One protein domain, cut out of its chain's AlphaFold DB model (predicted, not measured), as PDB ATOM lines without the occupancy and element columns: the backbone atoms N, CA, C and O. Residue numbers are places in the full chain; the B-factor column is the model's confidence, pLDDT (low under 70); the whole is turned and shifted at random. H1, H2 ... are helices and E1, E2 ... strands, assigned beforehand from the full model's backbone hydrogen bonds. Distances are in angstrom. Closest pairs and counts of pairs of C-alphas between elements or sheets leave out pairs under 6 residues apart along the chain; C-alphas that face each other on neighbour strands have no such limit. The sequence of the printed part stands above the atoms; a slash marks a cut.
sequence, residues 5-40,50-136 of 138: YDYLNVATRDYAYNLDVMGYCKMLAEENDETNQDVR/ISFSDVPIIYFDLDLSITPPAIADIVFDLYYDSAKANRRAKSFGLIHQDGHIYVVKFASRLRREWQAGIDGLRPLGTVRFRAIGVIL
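Overview. This is residues 5 to 40 and 50 to 136 of the 138 residues of an uncharacterized protein of viral metagenome (UniProt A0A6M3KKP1). One strongly twisted, curled sheet of six strands makes the body, with a single helix, H1, over one face, nearest to E1. At one end of the long axis lies the two-stranded hairpin E6 and E7, and at the opposite end run the two stretches on either side of a cut, residues 31 to 40 and 50 to 55. The printed part has 123 residues, with one named helix and eight named strands in the order E1 E2 E3 H1 E4 E5 E6 E7 E8; the large sheet runs E1 E4 E5 E8 E3 E2 and is mixed, and E6 and E7 are antiparallel. The class is mixed, helices and strands, with under half of the residues in named elements. The whole is compact by its radius of gyration of the C-alphas, 15.8 A, yet elongated in outline, 56 by 33 by 29 A.

Arrangement. In the large sheet E8, residues 126 to 135, is an inner strand and bends by 74 degrees at residue 132. It is antiparallel to E3, residues 57 to 63, with N 60 and O 129 2.8 A apart, and to E5, residues 101 to 106, with N 105 and O 130 2.9 A apart. E2, residues 25 to 30, is an edge strand antiparallel to E3, with N 28 and O 59 at 2.8 A. E4, residues 92 to 95, forms a hairpin with E5, with N 94 and O 102 at 2.8 A. E1, residues 18 to 20, is the other edge strand, parallel to E4, with N 19 and O 93 at 2.8 A. H1, residues 69 to 80, is on the sheet at a height of 8.8 A, making two layers, a helix on one face of a sheet; it lies over none of the strands, but only just, with 2 of its C-alphas falling on E5. Every O i to N i+4 pair in H1 is within hydrogen-bond range. E6, residues 113 to 117, and E7, residues 120 to 124, form a hairpin, with N 115 and O 122 at 2.8 A. E7 runs on into E8 at 64 degrees across one residue. The closest C-alphas of H1 and E7, Pro 69 and Arg 122, are 7.1 A apart.

Along the chain. E1 begins at C-alpha 18, (227.455, 203.408, 263.676). E8 measures 24.2 A, E3 19.4 A, H1 16.4 A, E2 15.7 A and E5 15.6 A. E8 ends at C-alpha 135, (218.398, 197.618, 262.537).

Size, cuts and confidence. The C-alphas farthest apart, Arg 40 and Asp 119, are 58.5 A apart. Residues 41 to 49 are not printed; C-alphas 40 and 50 are 10.0 A apart across the cut. The link from H1 to E4 is long, 11 residues. Mean pLDDT of the printed part is 82.4; residues 31 to 40, 50 to 55, 112 and 116 to 122 are under 70.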
ATOM      1  N   TYR A   5     209.763 205.002 261.553       77.88
ATOM      2  CA  TYR A   5     210.512 203.757 261.374       77.88
ATOM      3  C   TYR A   5     209.635 202.566 260.952       77.88
ATOM      4  O   TYR A   5     210.181 201.634 260.367       77.88
ATOM      5  N   ASP A   6     208.312 202.595 261.166       79.50
ATOM      6  CA  ASP A   6     207.399 201.513 260.753       79.50
ATOM      7  C   ASP A   6     207.346 201.358 259.224       79.50
ATOM      8  O   ASP A   6     206.999 200.299 258.705       79.50
ATOM      9  N   TYR A   7     207.722 202.410 258.492       80.44
ATOM     10  CA  TYR A   7     207.805 202.409 257.030       80.44
ATOM     11  C   TYR A   7     209.132 201.846 256.500       80.44
ATOM     12  O   TYR A   7     209.312 201.723 255.287       80.44
ATOM     13  N   LEU A   8     210.082 201.511 257.381       84.00
ATOM     14  CA  LEU A   8     211.380 200.966 257.007       84.00
ATOM     15  C   LEU A   8     211.450 199.464 257.256       84.00
ATOM     16  O   LEU A   8     211.212 198.968 258.353       84.00
ATOM     17  N   ASN A   9     211.901 198.739 256.235       87.19
ATOM     18  CA  ASN A   9     212.255 197.336 256.391       87.19
ATOM     19  C   ASN A   9     213.534 197.175 257.219       87.19
ATOM     20  O   ASN A   9     214.399 198.055 257.264       87.19
ATOM     21  N   VAL A  10     213.692 195.990 257.806       89.75
ATOM     22  CA  VAL A  10     214.950 195.600 258.443       89.75
ATOM     23  C   VAL A  10     216.046 195.508 257.385       89.75
ATOM     24  O   VAL A  10     215.870 194.850 256.357       89.75
ATOM     25  N   ALA A  11     217.186 196.146 257.634       89.56
ATOM     26  CA  ALA A  11     218.320 196.136 256.719       89.56
ATOM     27  C   ALA A  11     219.634 195.826 257.436       89.56
ATOM     28  O   ALA A  11     219.783 196.009 258.643       89.56
ATOM     29  N   THR A  12     220.620 195.385 256.657       91.00
ATOM     30  CA  THR A  12     221.998 195.211 257.118       91.00
ATOM     31  C   THR A  12     222.890 196.297 256.524       91.00
ATOM     32  O   THR A  12     222.695 196.757 255.397       91.00
ATOM     33  N   ARG A  13     223.861 196.748 257.318       93.06
ATOM     34  CA  ARG A  13     224.862 197.737 256.904       93.06
ATOM     35  C   ARG A  13     226.007 197.064 256.148       93.06
ATOM     36  O   ARG A  13     226.525 196.050 256.608       93.06
ATOM     37  N   ASP A  14     226.438 197.663 255.040       92.75
ATOM     38  CA  ASP A  14     227.593 197.198 254.260       92.75
ATOM     39  C   ASP A  14     228.913 197.408 255.033       92.75
ATOM     40  O   ASP A  14     229.843 196.607 254.940       92.75
ATOM     41  N   TYR A  15     229.005 198.497 255.800       93.50
ATOM     42  CA  TYR A  15     230.130 198.828 256.669       93.50
ATOM     43  C   TYR A  15     229.685 198.822 258.133       93.50
ATOM     44  O   TYR A  15     228.749 199.525 258.519       93.50
ATOM     45  N   ALA A  16     230.368 198.020 258.958       93.25
ATOM     46  CA  ALA A  16     230.010 197.767 260.352       93.25
ATOM     47  C   ALA A  16     230.409 198.915 261.300       93.25
ATOM     48  O   ALA A  16     231.165 198.727 262.249       93.25
ATOM     49  N   TYR A  17     229.883 200.109 261.042       93.31
ATOM     50  CA  TYR A  17     230.080 201.306 261.853       93.31
ATOM     51  C   TYR A  17     228.744 201.996 262.117       93.31
ATOM     52  O   TYR A  17     227.859 201.962 261.262       93.31
ATOM     53  N   ASN A  18     228.606 202.598 263.298       94.19
ATOM     54  CA  ASN A  18     227.455 203.408 263.676       94.19
ATOM     55  C   ASN A  18     227.919 204.851 263.857       94.19
ATOM     56  O   ASN A  18     228.724 205.136 264.741       94.19
ATOM     57  N   LEU A  19     227.431 205.742 263.001       93.62
ATOM     58  CA  LEU A  19     227.630 207.172 263.144       93.62
ATOM     59  C   LEU A  19     226.624 207.702 264.163       93.62
ATOM     60  O   LEU A  19     225.418 207.669 263.923       93.62
ATOM     61  N   ASP A  20     227.134 208.192 265.282       92.81
ATOM     62  CA  ASP A  20     226.335 208.900 266.270       92.81
ATOM     63  C   ASP A  20     226.190 210.368 265.853       92.81
ATOM     64  O   ASP A  20     227.182 211.084 265.692       92.81
ATOM     65  N   VAL A  21     224.947 210.791 265.622       86.50
ATOM     66  CA  VAL A  21     224.590 212.162 265.234       86.50
ATOM     67  C   VAL A  21     223.587 212.788 266.204       86.50
ATOM     68  O   VAL A  21     222.885 213.732 265.826       86.50
ATOM     69  N   MET A  22     223.475 212.260 267.429       81.94
ATOM     70  CA  MET A  22     222.466 212.682 268.404       81.94
ATOM     71  C   MET A  22     222.438 214.210 268.569       81.94
ATOM     72  O   MET A  22     223.412 214.829 268.988       81.94
ATOM     73  N   GLY A  23     221.301 214.820 268.213       81.94
ATOM     74  CA  GLY A  23     221.058 216.262 268.329       81.94
ATOM     75  C   GLY A  23     221.545 217.136 267.164       81.94
ATOM     76  O   GLY A  23     221.253 218.330 267.158       81.94
ATOM     77  N   TYR A  24     222.235 216.576 266.165       88.00
ATOM     78  CA  TYR A  24     222.779 217.335 265.021       88.00
ATOM     79  C   TYR A  24     222.123 216.996 263.682       88.00
ATOM     80  O   TYR A  24     222.398 217.636 262.665       88.00
ATOM     81  N   CYS A  25     221.260 215.984 263.674       88.06
ATOM     82  CA  CYS A  25     220.616 215.482 262.475       88.06
ATOM     83  C   CYS A  25     219.103 215.685 262.530       88.06
ATOM     84  O   CYS A  25     218.457 215.368 263.528       88.06
ATOM     85  N   LYS A  26     218.529 216.163 261.427       89.75
ATOM     86  CA  LYS A  26     217.086 216.271 261.226       89.75
ATOM     87  C   LYS A  26     216.594 215.113 260.365       89.75
ATOM     88  O   LYS A  26     217.093 214.917 259.261       89.75
ATOM     89  N   MET A  27     215.597 214.378 260.845       88.56
ATOM     90  CA  MET A  27     214.876 213.395 260.036       88.56
ATOM     91  C   MET A  27     213.836 214.101 259.154       88.56
ATOM     92  O   MET A  27     213.120 214.995 259.612       88.56
ATOM     93  N   LEU A  28     213.769 213.709 257.886       87.19
ATOM     94  CA  LEU A  28     212.830 214.198 256.882       87.19
ATOM     95  C   LEU A  28     212.150 212.993 256.229       87.19
ATOM     96  O   LEU A  28     212.829 212.048 255.838       87.19
ATOM     97  N   ALA A  29     210.831 213.032 256.094       83.25
ATOM     98  CA  ALA A  29     210.081 212.093 255.270       83.25
ATOM     99  C   ALA A  29     209.619 212.847 254.020       83.25
ATOM    100  O   ALA A  29     208.962 213.881 254.141       83.25
ATOM    101  N   GLU A  30     210.015 212.369 252.846       79.75
ATOM    102  CA  GLU A  30     209.593 212.907 251.552       79.75
ATOM    103  C   GLU A  30     208.690 211.868 250.869       79.75
ATOM    104  O   GLU A  30     208.985 210.668 250.892       79.75
ATOM    105  N   GLU A  31     207.578 212.314 250.285       63.47
ATOM    106  CA  GLU A  31     206.754 211.468 249.420       63.47
ATOM    107  C   GLU A  31     207.515 211.193 248.118       63.47
ATOM    108  O   GLU A  31     208.278 212.028 247.624       63.47
ATOM    109  N   ASN A  32     207.372 209.979 247.584       58.97
ATOM    110  CA  ASN A  32     208.001 209.634 246.319       58.97
ATOM    111  C   ASN A  32     207.131 210.142 245.163       58.97
ATOM    112  O   ASN A  32     206.372 209.382 244.571       58.97
ATOM    113  N   ASP A  33     207.252 211.425 244.830       52.41
ATOM    114  CA  ASP A  33     206.465 212.039 243.752       52.41
ATOM    115  C   ASP A  33     206.750 211.425 242.366       52.41
ATOM    116  O   ASP A  33     205.960 211.589 241.440       52.41
ATOM    117  N   GLU A  34     207.851 210.677 242.199       50.38
ATOM    118  CA  GLU A  34     208.211 210.037 240.924       50.38
ATOM    119  C   GLU A  34     207.273 208.878 240.526       50.38
ATOM    120  O   GLU A  34     207.307 208.435 239.374       50.38
ATOM    121  N   THR A  35     206.428 208.383 241.437       49.00
ATOM    122  CA  THR A  35     205.412 207.351 241.149       49.00
ATOM    123  C   THR A  35     204.002 207.903 240.944       49.00
ATOM    124  O   THR A  35     203.133 207.162 240.485       49.00
ATOM    125  N   ASN A  36     203.780 209.198 241.186       48.22
ATOM    126  CA  ASN A  36     202.520 209.860 240.862       48.22
ATOM    127  C   ASN A  36     202.504 210.205 239.369       48.22
ATOM    128  O   ASN A  36     203.002 211.241 238.933       48.22
ATOM    129  N   GLN A  37     201.968 209.294 238.557       48.62
ATOM    130  CA  GLN A  37     201.716 209.552 237.143       48.62
ATOM    131  C   GLN A  37     200.254 209.945 236.954       48.62
ATOM    132  O   GLN A  37     199.361 209.115 237.107       48.62
ATOM    133  N   ASP A  38     200.011 211.191 236.551       50.62
ATOM    134  CA  ASP A  38     198.716 211.589 236.001       50.62
ATOM    135  C   ASP A  38     198.540 210.924 234.628       50.62
ATOM    136  O   ASP A  38     198.992 211.428 233.594       50.62
ATOM    137  N   VAL A  39     197.912 209.749 234.600       51.62
ATOM    138  CA  VAL A  39     197.557 209.083 233.345       51.62
ATOM    139  C   VAL A  39     196.229 209.652 232.858       51.62
ATOM    140  O   VAL A  39     195.163 209.287 233.337       51.62
ATOM    141  N   ARG A  40     196.279 210.530 231.852       49.84
ATOM    142  CA  ARG A  40     195.075 210.974 231.134       49.84
ATOM    143  C   ARG A  40     194.610 209.889 230.165       49.84
ATOM    144  O   ARG A  40     195.149 209.768 229.065       49.84
ATOM    145  N   ILE A  50     195.541 207.843 239.495       52.09
ATOM    146  CA  ILE A  50     196.024 206.620 240.142       52.09
ATOM    147  C   ILE A  50     197.325 206.955 240.876       52.09
ATOM    148  O   ILE A  50     198.382 207.094 240.265       52.09
ATOM    149  N   SER A  51     197.230 207.099 242.199       49.62
ATOM    150  CA  SER A  51     198.387 207.232 243.091       49.62
ATOM    151  C   SER A  51     199.094 205.884 243.233       49.62
ATOM    152  O   SER A  51     198.444 204.861 243.471       49.62
ATOM    153  N   PHE A  52     200.423 205.874 243.121       51.12
ATOM    154  CA  PHE A  52     201.232 204.724 243.508       51.12
ATOM    155  C   PHE A  52     202.316 205.145 244.505       51.12
ATOM    156  O   PHE A  52     203.104 206.044 244.236       51.12
ATOM    157  N   SER A  53     202.388 204.381 245.601       52.53
ATOM    158  CA  SER A  53     203.355 204.401 246.713       52.53
ATOM    159  C   SER A  53     203.068 205.365 247.873       52.53
ATOM    160  O   SER A  53     203.662 206.431 247.974       52.53
ATOM    161  N   ASP A  54     202.320 204.865 248.863       59.16
ATOM    162  CA  ASP A  54     202.157 205.472 250.198       59.16
ATOM    163  C   ASP A  54     203.408 205.348 251.099       59.16
ATOM    164  O   ASP A  54     203.367 205.688 252.281       59.16
ATOM    165  N   VAL A  55     204.514 204.787 250.590       68.00
ATOM    166  CA  VAL A  55     205.723 204.551 251.392       68.00
ATOM    167  C   VAL A  55     206.647 205.771 251.306       68.00
ATOM    168  O   VAL A  55     207.235 206.002 250.244       68.00
ATOM    169  N   PRO A  56     206.821 206.539 252.398       75.00
ATOM    170  CA  PRO A  56     207.701 207.698 252.402       75.00
ATOM    171  C   PRO A  56     209.169 207.283 252.255       75.00
ATOM    172  O   PRO A  56     209.625 206.292 252.832       75.00
ATOM    173  N   ILE A  57     209.949 208.084 251.528       83.56
ATOM    174  CA  ILE A  57     211.406 207.971 251.523       83.56
ATOM    175  C   ILE A  57     211.945 208.806 252.678       83.56
ATOM    176  O   ILE A  57     211.711 210.009 252.771       83.56
ATOM    177  N   ILE A  58     212.711 208.162 253.552       90.06
ATOM    178  CA  ILE A  58     213.250 208.810 254.745       90.06
ATOM    179  C   ILE A  58     214.679 209.284 254.483       90.06
ATOM    180  O   ILE A  58     215.546 208.531 254.024       90.06
ATOM    181  N   TYR A  59     214.922 210.547 254.808       92.81
ATOM    182  CA  TYR A  59     216.209 211.215 254.740       92.81
ATOM    183  C   TYR A  59     216.628 211.757 256.105       92.81
ATOM    184  O   TYR A  59     215.817 212.025 256.988       92.81
ATOM    185  N   PHE A  60     217.931 211.942 256.249       93.00
ATOM    186  CA  PHE A  60     218.585 212.476 257.430       93.00
ATOM    187  C   PHE A  60     219.519 213.597 256.991       93.00
ATOM    188  O   PHE A  60     220.487 213.346 256.276       93.00
ATOM    189  N   ASP A  61     219.221 214.822 257.407       93.38
ATOM    190  CA  ASP A  61     220.018 216.009 257.119       93.38
ATOM    191  C   ASP A  61     220.881 216.357 258.334       93.38
ATOM    192  O   ASP A  61     220.377 216.798 259.366       93.38
ATOM    193  N   LEU A  62     222.190 216.152 258.202       91.88
ATOM    194  CA  LEU A  62     223.199 216.517 259.193       91.88
ATOM    195  C   LEU A  62     223.806 217.871 258.832       91.88
ATOM    196  O   LEU A  62     224.437 218.011 257.783       91.88
ATOM    197  N   ASP A  63     223.643 218.860 259.704       89.19
ATOM    198  CA  ASP A  63     224.221 220.189 259.509       89.19
ATOM    199  C   ASP A  63     225.649 220.245 260.068       89.19
ATOM    200  O   ASP A  63     225.871 220.241 261.281       89.19
ATOM    201  N   LEU A  64     226.640 220.319 259.175       86.88
ATOM    202  CA  LEU A  64     228.054 220.337 259.550       86.88
ATOM    203  C   LEU A  64     228.473 221.621 260.275       86.88
ATOM    204  O   LEU A  64     229.482 221.605 260.976       86.88
ATOM    205  N   SER A  65     227.710 222.711 260.147       82.38
ATOM    206  CA  SER A  65     228.050 223.995 260.770       82.38
ATOM    207  C   SER A  65     227.892 223.977 262.294       82.38
ATOM    208  O   SER A  65     228.645 224.644 263.010       82.38
ATOM    209  N   ILE A  66     226.948 223.171 262.788       85.56
ATOM    210  CA  ILE A  66     226.647 222.990 264.215       85.56
ATOM    211  C   ILE A  66     227.176 221.663 264.771       85.56
ATOM    212  O   ILE A  66     227.223 221.476 265.987       85.56
ATOM    213  N   THR A  67     227.583 220.747 263.891       87.75
ATOM    214  CA  THR A  67     228.127 219.442 264.267       87.75
ATOM    215  C   THR A  67     229.539 219.592 264.858       87.75
ATOM    216  O   THR A  67     230.359 220.347 264.326       87.75
ATOM    217  N   PRO A  68     229.876 218.863 265.940       87.44
ATOM    218  CA  PRO A  68     231.230 218.810 266.477       87.44
ATOM    219  C   PRO A  68     232.274 218.437 265.408       87.44
ATOM    220  O   PRO A  68     232.037 217.500 264.639       87.44
ATOM    221  N   PRO A  69     233.463 219.075 265.392       84.12
ATOM    222  CA  PRO A  69     234.496 218.798 264.389       84.12
ATOM    223  C   PRO A  69     234.864 217.315 264.271       84.12
ATOM    224  O   PRO A  69     234.999 216.804 263.167       84.12
ATOM    225  N   ALA A  70     234.920 216.596 265.397       87.62
ATOM    226  CA  ALA A  70     235.215 215.164 265.415       87.62
ATOM    227  C   ALA A  70     234.189 214.324 264.628       87.62
ATOM    228  O   ALA A  70     234.567 213.390 263.926       87.62
ATOM    229  N   ILE A  71     232.897 214.662 264.707       90.12
ATOM    230  CA  ILE A  71     231.847 213.970 263.945       90.12
ATOM    231  C   ILE A  71     231.957 214.338 262.464       90.12
ATOM    232  O   ILE A  71     231.850 213.466 261.604       90.12
ATOM    233  N   ALA A  72     232.226 215.608 262.151       88.00
ATOM    234  CA  ALA A  72     232.412 216.040 260.771       88.00
ATOM    235  C   ALA A  72     233.603 215.327 260.101       88.00
ATOM    236  O   ALA A  72     233.471 214.851 258.971       88.00
ATOM    237  N   ASP A  73     234.723 215.169 260.809       88.69
ATOM    238  CA  ASP A  73     235.892 214.423 260.331       88.69
ATOM    239  C   ASP A  73     235.550 212.957 260.039       88.69
ATOM    240  O   ASP A  73     235.915 212.441 258.981       88.69
ATOM    241  N   ILE A  74     234.771 212.309 260.915       92.75
ATOM    242  CA  ILE A  74     234.261 210.949 260.687       92.75
ATOM    243  C   ILE A  74     233.386 210.901 259.428       92.75
ATOM    244  O   ILE A  74     233.514 209.977 258.629       92.75
ATOM    245  N   VAL A  75     232.511 211.884 259.203       92.06
ATOM    246  CA  VAL A  75     231.660 211.932 258.001       92.06
ATOM    247  C   VAL A  75     232.505 212.039 256.729       92.06
ATOM    248  O   VAL A  75     232.237 211.336 255.750       92.06
ATOM    249  N   PHE A  76     233.548 212.873 256.731       90.69
ATOM    250  CA  PHE A  76     234.473 212.972 255.602       90.69
ATOM    251  C   PHE A  76     235.258 211.680 255.379       90.69
ATOM    252  O   PHE A  76     235.411 211.249 254.235       90.69
ATOM    253  N   ASP A  77     235.734 211.061 256.449       92.69
ATOM    254  CA  ASP A  77     236.454 209.795 256.415       92.69
ATOM    255  C   ASP A  77     235.570 208.658 255.870       92.69
ATOM    256  O   ASP A  77     235.943 207.995 254.902       92.69
ATOM    257  N   LEU A  78     234.337 208.520 256.371       93.19
ATOM    258  CA  LEU A  78     233.332 207.597 255.834       93.19
ATOM    259  C   LEU A  78     233.096 207.823 254.335       93.19
ATOM    260  O   LEU A  78     233.023 206.857 253.571       93.19
ATOM    261  N   TYR A  79     232.981 209.086 253.906       92.19
ATOM    262  CA  TYR A  79     232.683 209.435 252.518       92.19
ATOM    263  C   TYR A  79     233.843 209.146 251.556       92.19
ATOM    264  O   TYR A  79     233.609 208.682 250.440       92.19
ATOM    265  N   TYR A  80     235.085 209.455 251.930       91.19
ATOM    266  CA  TYR A  80     236.226 209.402 251.008       91.19
ATOM    267  C   TYR A  80     237.036 208.102 251.085       91.19
ATOM    268  O   TYR A  80     237.734 207.786 250.119       91.19
ATOM    269  N   ASP A  81     236.929 207.332 252.167       91.88
ATOM    270  CA  ASP A  81     237.622 206.052 252.302       91.88
ATOM    271  C   ASP A  81     236.912 204.937 251.509       91.88
ATOM    272  O   ASP A  81     235.735 204.619 251.715       91.88
ATOM    273  N   SER A  82     237.660 204.306 250.600       91.69
ATOM    274  CA  SER A  82     237.190 203.199 249.757       91.69
ATOM    275  C   SER A  82     236.815 201.925 250.536       91.69
ATOM    276  O   SER A  82     235.984 201.130 250.076       91.69
ATOM    277  N   ALA A  83     237.385 201.729 251.728       92.94
ATOM    278  CA  ALA A  83     237.070 200.602 252.595       92.94
ATOM    279  C   ALA A  83     235.750 200.806 253.363       92.94
ATOM    280  O   ALA A  83     235.094 199.813 253.682       92.94
ATOM    281  N   LYS A  84     235.336 202.065 253.588       93.31
ATOM    282  CA  LYS A  84     234.191 202.468 254.431       93.31
ATOM    283  C   LYS A  84     232.917 202.657 253.606       93.31
ATOM    284  O   LYS A  84     232.566 201.761 252.848       93.31
ATOM    285  N   ALA A  85     232.216 203.790 253.719       88.00
ATOM    286  CA  ALA A  85     230.998 204.038 252.940       88.00
ATOM    287  C   ALA A  85     231.296 204.261 251.444       88.00
ATOM    288  O   ALA A  85     230.438 204.012 250.594       88.00
ATOM    289  N   ASN A  86     232.526 204.680 251.113       90.62
ATOM    290  CA  ASN A  86     232.998 204.893 249.747       90.62
ATOM    291  C   ASN A  86     231.981 205.696 248.919       90.62
ATOM    292  O   ASN A  86     231.335 205.209 247.983       90.62
ATOM    293  N   ARG A  87     231.817 206.959 249.304       89.88
ATOM    294  CA  ARG A  87     230.848 207.900 248.750       89.88
ATOM    295  C   ARG A  87     229.423 207.396 248.959       89.88
ATOM    296  O   ARG A  87     228.911 207.453 250.061       89.88
ATOM    297  N   ARG A  88     228.770 206.927 247.896       89.12
ATOM    298  CA  ARG A  88     227.371 206.467 247.898       89.12
ATOM    299  C   ARG A  88     227.258 204.948 247.729       89.12
ATOM    300  O   ARG A  88     226.154 204.442 247.558       89.12
ATOM    301  N   ALA A  89     228.384 204.230 247.705       89.12
ATOM    302  CA  ALA A  89     228.406 202.816 247.348       89.12
ATOM    303  C   ALA A  89     227.892 201.922 248.484       89.12
ATOM    304  O   ALA A  89     227.030 201.071 248.256       89.12
ATOM    305  N   LYS A  90     228.384 202.137 249.707       92.56
ATOM    306  CA  LYS A  90     228.142 201.269 250.864       92.56
ATOM    307  C   LYS A  90     227.306 201.972 251.934       92.56
ATOM    308  O   LYS A  90     227.450 203.175 252.151       92.56
ATOM    309  N   SER A  91     226.419 201.222 252.579       95.25
ATOM    310  CA  SER A  91     225.655 201.672 253.742       95.25
ATOM    311  C   SER A  91     226.423 201.523 255.047       95.25
ATOM    312  O   SER A  91     227.338 200.712 255.173       95.25
ATOM    313  N   PHE A  92     226.024 202.310 256.034       95.44
ATOM    314  CA  PHE A  92     226.512 202.262 257.408       95.44
ATOM    315  C   PHE A  92     225.340 202.539 258.359       95.44
ATOM    316  O   PHE A  92     224.251 202.904 257.912       95.44
ATOM    317  N   GLY A  93     225.532 202.313 259.656       95.25
ATOM    318  CA  GLY A  93     224.522 202.620 260.663       95.25
ATOM    319  C   GLY A  93     224.558 204.091 261.070       95.25
ATOM    320  O   GLY A  93     225.631 204.686 261.146       95.25
ATOM    321  N   LEU A  94     223.404 204.669 261.369       94.69
ATOM    322  CA  LEU A  94     223.232 206.006 261.924       94.69
ATOM    323  C   LEU A  94     222.366 205.889 263.174       94.69
ATOM    324  O   LEU A  94     221.258 205.365 263.102       94.69
ATOM    325  N   ILE A  95     222.878 206.360 264.308       93.38
ATOM    326  CA  ILE A  95     222.134 206.400 265.568       93.38
ATOM    327  C   ILE A  95     221.390 207.728 265.614       93.38
ATOM    328  O   ILE A  95     222.011 208.794 265.564       93.38
ATOM    329  N   HIS A  96     220.065 207.663 265.673       90.69
ATOM    330  CA  HIS A  96     219.219 208.845 265.765       90.69
ATOM    331  C   HIS A  96     218.757 209.077 267.211       90.69
ATOM    332  O   HIS A  96     218.843 208.210 268.078       90.69
ATOM    333  N   GLN A  97     218.272 210.286 267.481       89.06
ATOM    334  CA  GLN A  97     217.851 210.721 268.816       89.06
ATOM    335  C   GLN A  97     216.592 210.015 269.350       89.06
ATOM    336  O   GLN A  97     216.298 210.137 270.535       89.06
ATOM    337  N   ASP A  98     215.857 209.293 268.503       86.62
ATOM    338  CA  ASP A  98     214.732 208.436 268.912       86.62
ATOM    339  C   ASP A  98     215.177 207.081 269.485       86.62
ATOM    340  O   ASP A  98     214.346 206.317 269.965       86.62
ATOM    341  N   GLY A  99     216.483 206.793 269.475       87.19
ATOM    342  CA  GLY A  99     217.050 205.549 269.986       87.19
ATOM    343  C   GLY A  99     217.154 204.433 268.947       87.19
ATOM    344  O   GLY A  99     217.699 203.379 269.266       87.19
ATOM    345  N   HIS A 100     216.704 204.646 267.707       89.75
ATOM    346  CA  HIS A 100     216.825 203.653 266.644       89.75
ATOM    347  C   HIS A 100     218.140 203.787 265.867       89.75
ATOM    348  O   HIS A 100     218.715 204.872 265.709       89.75
ATOM    349  N   ILE A 101     218.605 202.653 265.333       93.38
ATOM    350  CA  ILE A 101     219.756 202.597 264.432       93.38
ATOM    351  C   ILE A 101     219.255 202.408 263.005       93.38
ATOM    352  O   ILE A 101     218.777 201.342 262.618       93.38
ATOM    353  N   TYR A 102     219.417 203.442 262.195       93.31
ATOM    354  CA  TYR A 102     219.039 203.442 260.793       93.31
ATOM    355  C   TYR A 102     220.191 202.950 259.934       93.31
ATOM    356  O   TYR A 102     221.339 203.349 260.117       93.31
ATOM    357  N   VAL A 103     219.898 202.120 258.941       94.88
ATOM    358  CA  VAL A 103     220.863 201.805 257.891       94.88
ATOM    359  C   VAL A 103     220.731 202.870 256.813       94.88
ATOM    360  O   VAL A 103     219.666 203.021 256.214       94.88
ATOM    361  N   VAL A 104     221.808 203.610 256.550       94.94
ATOM    362  CA  VAL A 104     221.786 204.777 255.657       94.94
ATOM    363  C   VAL A 104     222.883 204.730 254.593       94.94
ATOM    364  O   VAL A 104     223.912 204.075 254.760       94.94
ATOM    365  N   LYS A 105     222.677 205.453 253.486       95.19
ATOM    366  CA  LYS A 105     223.697 205.773 252.466       95.19
ATOM    367  C   LYS A 105     223.750 207.280 252.235       95.19
ATOM    368  O   LYS A 105     222.746 207.965 252.394       95.19
ATOM    369  N   PHE A 106     224.884 207.805 251.776       93.62
ATOM    370  CA  PHE A 106     224.934 209.196 251.319       93.62
ATOM    371  C   PHE A 106     223.981 209.409 250.130       93.62
ATOM    372  O   PHE A 106     224.055 208.709 249.111       93.62
ATOM    373  N   ALA A 107     223.084 210.388 250.246       90.44
ATOM    374  CA  ALA A 107     222.107 210.703 249.207       90.44
ATOM    375  C   ALA A 107     222.726 211.557 248.092       90.44
ATOM    376  O   ALA A 107     222.412 211.370 246.916       90.44
ATOM    377  N   SER A 108     223.652 212.451 248.441       84.12
ATOM    378  CA  SER A 108     224.255 213.420 247.523       84.12
ATOM    379  C   SER A 108     225.787 213.378 247.546       84.12
ATOM    380  O   SER A 108     226.421 212.603 248.270       84.12
ATOM    381  N   ARG A 109     226.413 214.164 246.659       83.31
ATOM    382  CA  ARG A 109     227.867 214.353 246.685       83.31
ATOM    383  C   ARG A 109     228.234 215.321 247.801       83.31
ATOM    384  O   ARG A 109     227.672 216.408 247.865       83.31
ATOM    385  N   LEU A 110     229.214 214.945 248.616       82.38
ATOM    386  CA  LEU A 110     229.711 215.800 249.684       82.38
ATOM    387  C   LEU A 110     230.592 216.906 249.093       82.38
ATOM    388  O   LEU A 110     231.640 216.622 248.502       82.38
ATOM    389  N   ARG A 111     230.174 218.164 249.242       75.00
ATOM    390  CA  ARG A 111     231.015 219.321 248.921       75.00
ATOM    391  C   ARG A 111     231.926 219.624 250.106       75.00
ATOM    392  O   ARG A 111     231.493 219.583 251.250       75.00
ATOM    393  N   ARG A 112     233.201 219.901 249.830       68.94
ATOM    394  CA  ARG A 112     234.151 220.405 250.830       68.94
ATOM    395  C   ARG A 112     234.126 221.925 250.785       68.94
ATOM    396  O   ARG A 112     234.923 222.531 250.079       68.94
ATOM    397  N   GLU A 113     233.187 222.511 251.505       74.81
ATOM    398  CA  GLU A 113     233.149 223.950 251.750       74.81
ATOM    399  C   GLU A 113     233.610 224.181 253.191       74.81
ATOM    400  O   GLU A 113     233.195 223.461 254.095       74.81
ATOM    401  N   TRP A 114     234.529 225.123 253.393       71.75
ATOM    402  CA  TRP A 114     235.123 225.414 254.699       71.75
ATOM    403  C   TRP A 114     234.949 226.895 255.005       71.75
ATOM    404  O   TRP A 114     235.168 227.736 254.132       71.75
ATOM    405  N   GLN A 115     234.610 227.219 256.247       70.31
ATOM    406  CA  GLN A 115     234.551 228.586 256.746       70.31
ATOM    407  C   GLN A 115     235.512 228.761 257.914       70.31
ATOM    408  O   GLN A 115     235.639 227.885 258.767       70.31
ATOM    409  N   ALA A 116     236.183 229.909 257.962       69.31
ATOM    410  CA  ALA A 116     236.931 230.314 259.143       69.31
ATOM    411  C   ALA A 116     235.948 230.658 260.273       69.31
ATOM    412  O   ALA A 116     235.171 231.604 260.160       69.31
ATOM    413  N   GLY A 117     235.970 229.868 261.344       63.19
ATOM    414  CA  GLY A 117     235.279 230.129 262.601       63.19
ATOM    415  C   GLY A 117     236.244 230.592 263.695       63.19
ATOM    416  O   GLY A 117     237.457 230.649 263.495       63.19
ATOM    417  N   ILE A 118     235.690 230.896 264.871       59.78
ATOM    418  CA  ILE A 118     236.444 231.393 266.039       59.78
ATOM    419  C   ILE A 118     237.522 230.385 266.490       59.78
ATOM    420  O   ILE A 118     238.618 230.796 266.861       59.78
ATOM    421  N   ASP A 119     237.252 229.082 266.363       65.69
ATOM    422  CA  ASP A 119     238.165 227.997 266.771       65.69
ATOM    423  C   ASP A 119     238.937 227.354 265.599       65.69
ATOM    424  O   ASP A 119     239.508 226.275 265.748       65.69
ATOM    425  N   GLY A 120     238.931 227.974 264.411       68.75
ATOM    426  CA  GLY A 120     239.586 227.450 263.206       68.75
ATOM    427  C   GLY A 120     238.627 227.154 262.050       68.75
ATOM    428  O   GLY A 120     237.492 227.628 262.023       68.75
ATOM    429  N   LEU A 121     239.097 226.401 261.051       69.50
ATOM    430  CA  LEU A 121     238.293 226.040 259.878       69.50
ATOM    431  C   LEU A 121     237.217 225.017 260.261       69.50
ATOM    432  O   LEU A 121     237.530 223.965 260.810       69.50
ATOM    433  N   ARG A 122     235.957 225.307 259.927       68.50
ATOM    434  CA  ARG A 122     234.823 224.394 260.101       68.50
ATOM    435  C   ARG A 122     234.198 224.062 258.747       68.50
ATOM    436  O   ARG A 122     234.114 224.951 257.894       68.50
ATOM    437  N   PRO A 123     233.780 222.810 258.522       73.31
ATOM    438  CA  PRO A 123     233.068 222.455 257.310       73.31
ATOM    439  C   PRO A 123     231.677 223.094 257.302       73.31
ATOM    440  O   PRO A 123     231.020 223.207 258.335       73.31
ATOM    441  N   LEU A 124     231.239 223.519 256.122       73.44
ATOM    442  CA  LEU A 124     229.924 224.093 255.889       73.44
ATOM    443  C   LEU A 124     229.032 223.159 255.085       73.44
ATOM    444  O   LEU A 124     229.491 222.380 254.248       73.44
ATOM    445  N   GLY A 125     227.734 223.331 255.312       82.06
ATOM    446  CA  GLY A 125     226.677 222.717 254.531       82.06
ATOM    447  C   GLY A 125     225.997 221.555 255.239       82.06
ATOM    448  O   GLY A 125     226.317 221.181 256.366       82.06
ATOM    449  N   THR A 126     225.028 220.990 254.533       88.06
ATOM    450  CA  THR A 126     224.210 219.881 255.011       88.06
ATOM    451  C   THR A 126     224.597 218.608 254.277       88.06
ATOM    452  O   THR A 126     224.658 218.572 253.044       88.06
ATOM    453  N   VAL A 127     224.848 217.546 255.033       90.75
ATOM    454  CA  VAL A 127     225.028 216.200 254.499       90.75
ATOM    455  C   VAL A 127     223.702 215.476 254.584       90.75
ATOM    456  O   VAL A 127     223.179 215.271 255.673       90.75
ATOM    457  N   ARG A 128     223.186 215.062 253.430       93.00
ATOM    458  CA  ARG A 128     221.965 214.266 253.358       93.00
ATOM    459  C   ARG A 128     222.294 212.783 253.269       93.00
ATOM    460  O   ARG A 128     223.002 212.347 252.351       93.00
ATOM    461  N   PHE A 129     221.725 211.999 254.172       94.19
ATOM    462  CA  PHE A 129     221.704 210.544 254.116       94.19
ATOM    463  C   PHE A 129     220.303 210.059 253.759       94.19
ATOM    464  O   PHE A 129     219.314 210.650 254.169       94.19
ATOM    465  N   ARG A 130     220.219 208.979 252.990       92.69
ATOM    466  CA  ARG A 130     218.974 208.276 252.683       92.69
ATOM    467  C   ARG A 130     218.909 207.016 253.530       92.69
ATOM    468  O   ARG A 130     219.858 206.227 253.495       92.69
ATOM    469  N   ALA A 131     217.807 206.817 254.239       92.62
ATOM    470  CA  ALA A 131     217.520 205.569 254.925       92.62
ATOM    471  C   ALA A 131     217.226 204.465 253.903       92.62
ATOM    472  O   ALA A 131     216.479 204.665 252.946       92.62
ATOM    473  N   ILE A 132     217.835 203.301 254.101       92.00
ATOM    474  CA  ILE A 132     217.530 202.080 253.346       92.00
ATOM    475  C   ILE A 132     216.853 201.019 254.217       92.00
ATOM    476  O   ILE A 132     216.344 200.036 253.688       92.00
ATOM    477  N   GLY A 133     216.848 201.219 255.534       91.06
ATOM    478  CA  GLY A 133     216.157 200.371 256.490       91.06
ATOM    479  C   GLY A 133     216.522 200.721 257.928       91.06
ATOM    480  O   GLY A 133     217.208 201.714 258.182       91.06
ATOM    481  N   VAL A 134     216.094 199.878 258.857       92.38
ATOM    482  CA  VAL A 134     216.389 199.975 260.292       92.38
ATOM    483  C   VAL A 134     217.070 198.689 260.771       92.38
ATOM    484  O   VAL A 134     216.873 197.620 260.194       92.38
ATOM    485  N   ILE A 135     217.908 198.783 261.797       89.88
ATOM    486  CA  ILE A 135     218.398 197.618 262.537       89.88
ATOM    487  C   ILE A 135     217.443 197.417 263.711       89.88
ATOM    488  O   ILE A 135     217.294 198.313 264.538       89.88
ATOM    489  N   LEU A 136     216.794 196.254 263.773       79.69
ATOM    490  CA  LEU A 136     216.090 195.849 264.985       79.69
ATOM    491  C   LEU A 136     217.145 195.493 266.029       79.69
ATOM    492  O   LEU A 136     217.975 194.616 265.778       79.69
TER     493      LEU A 136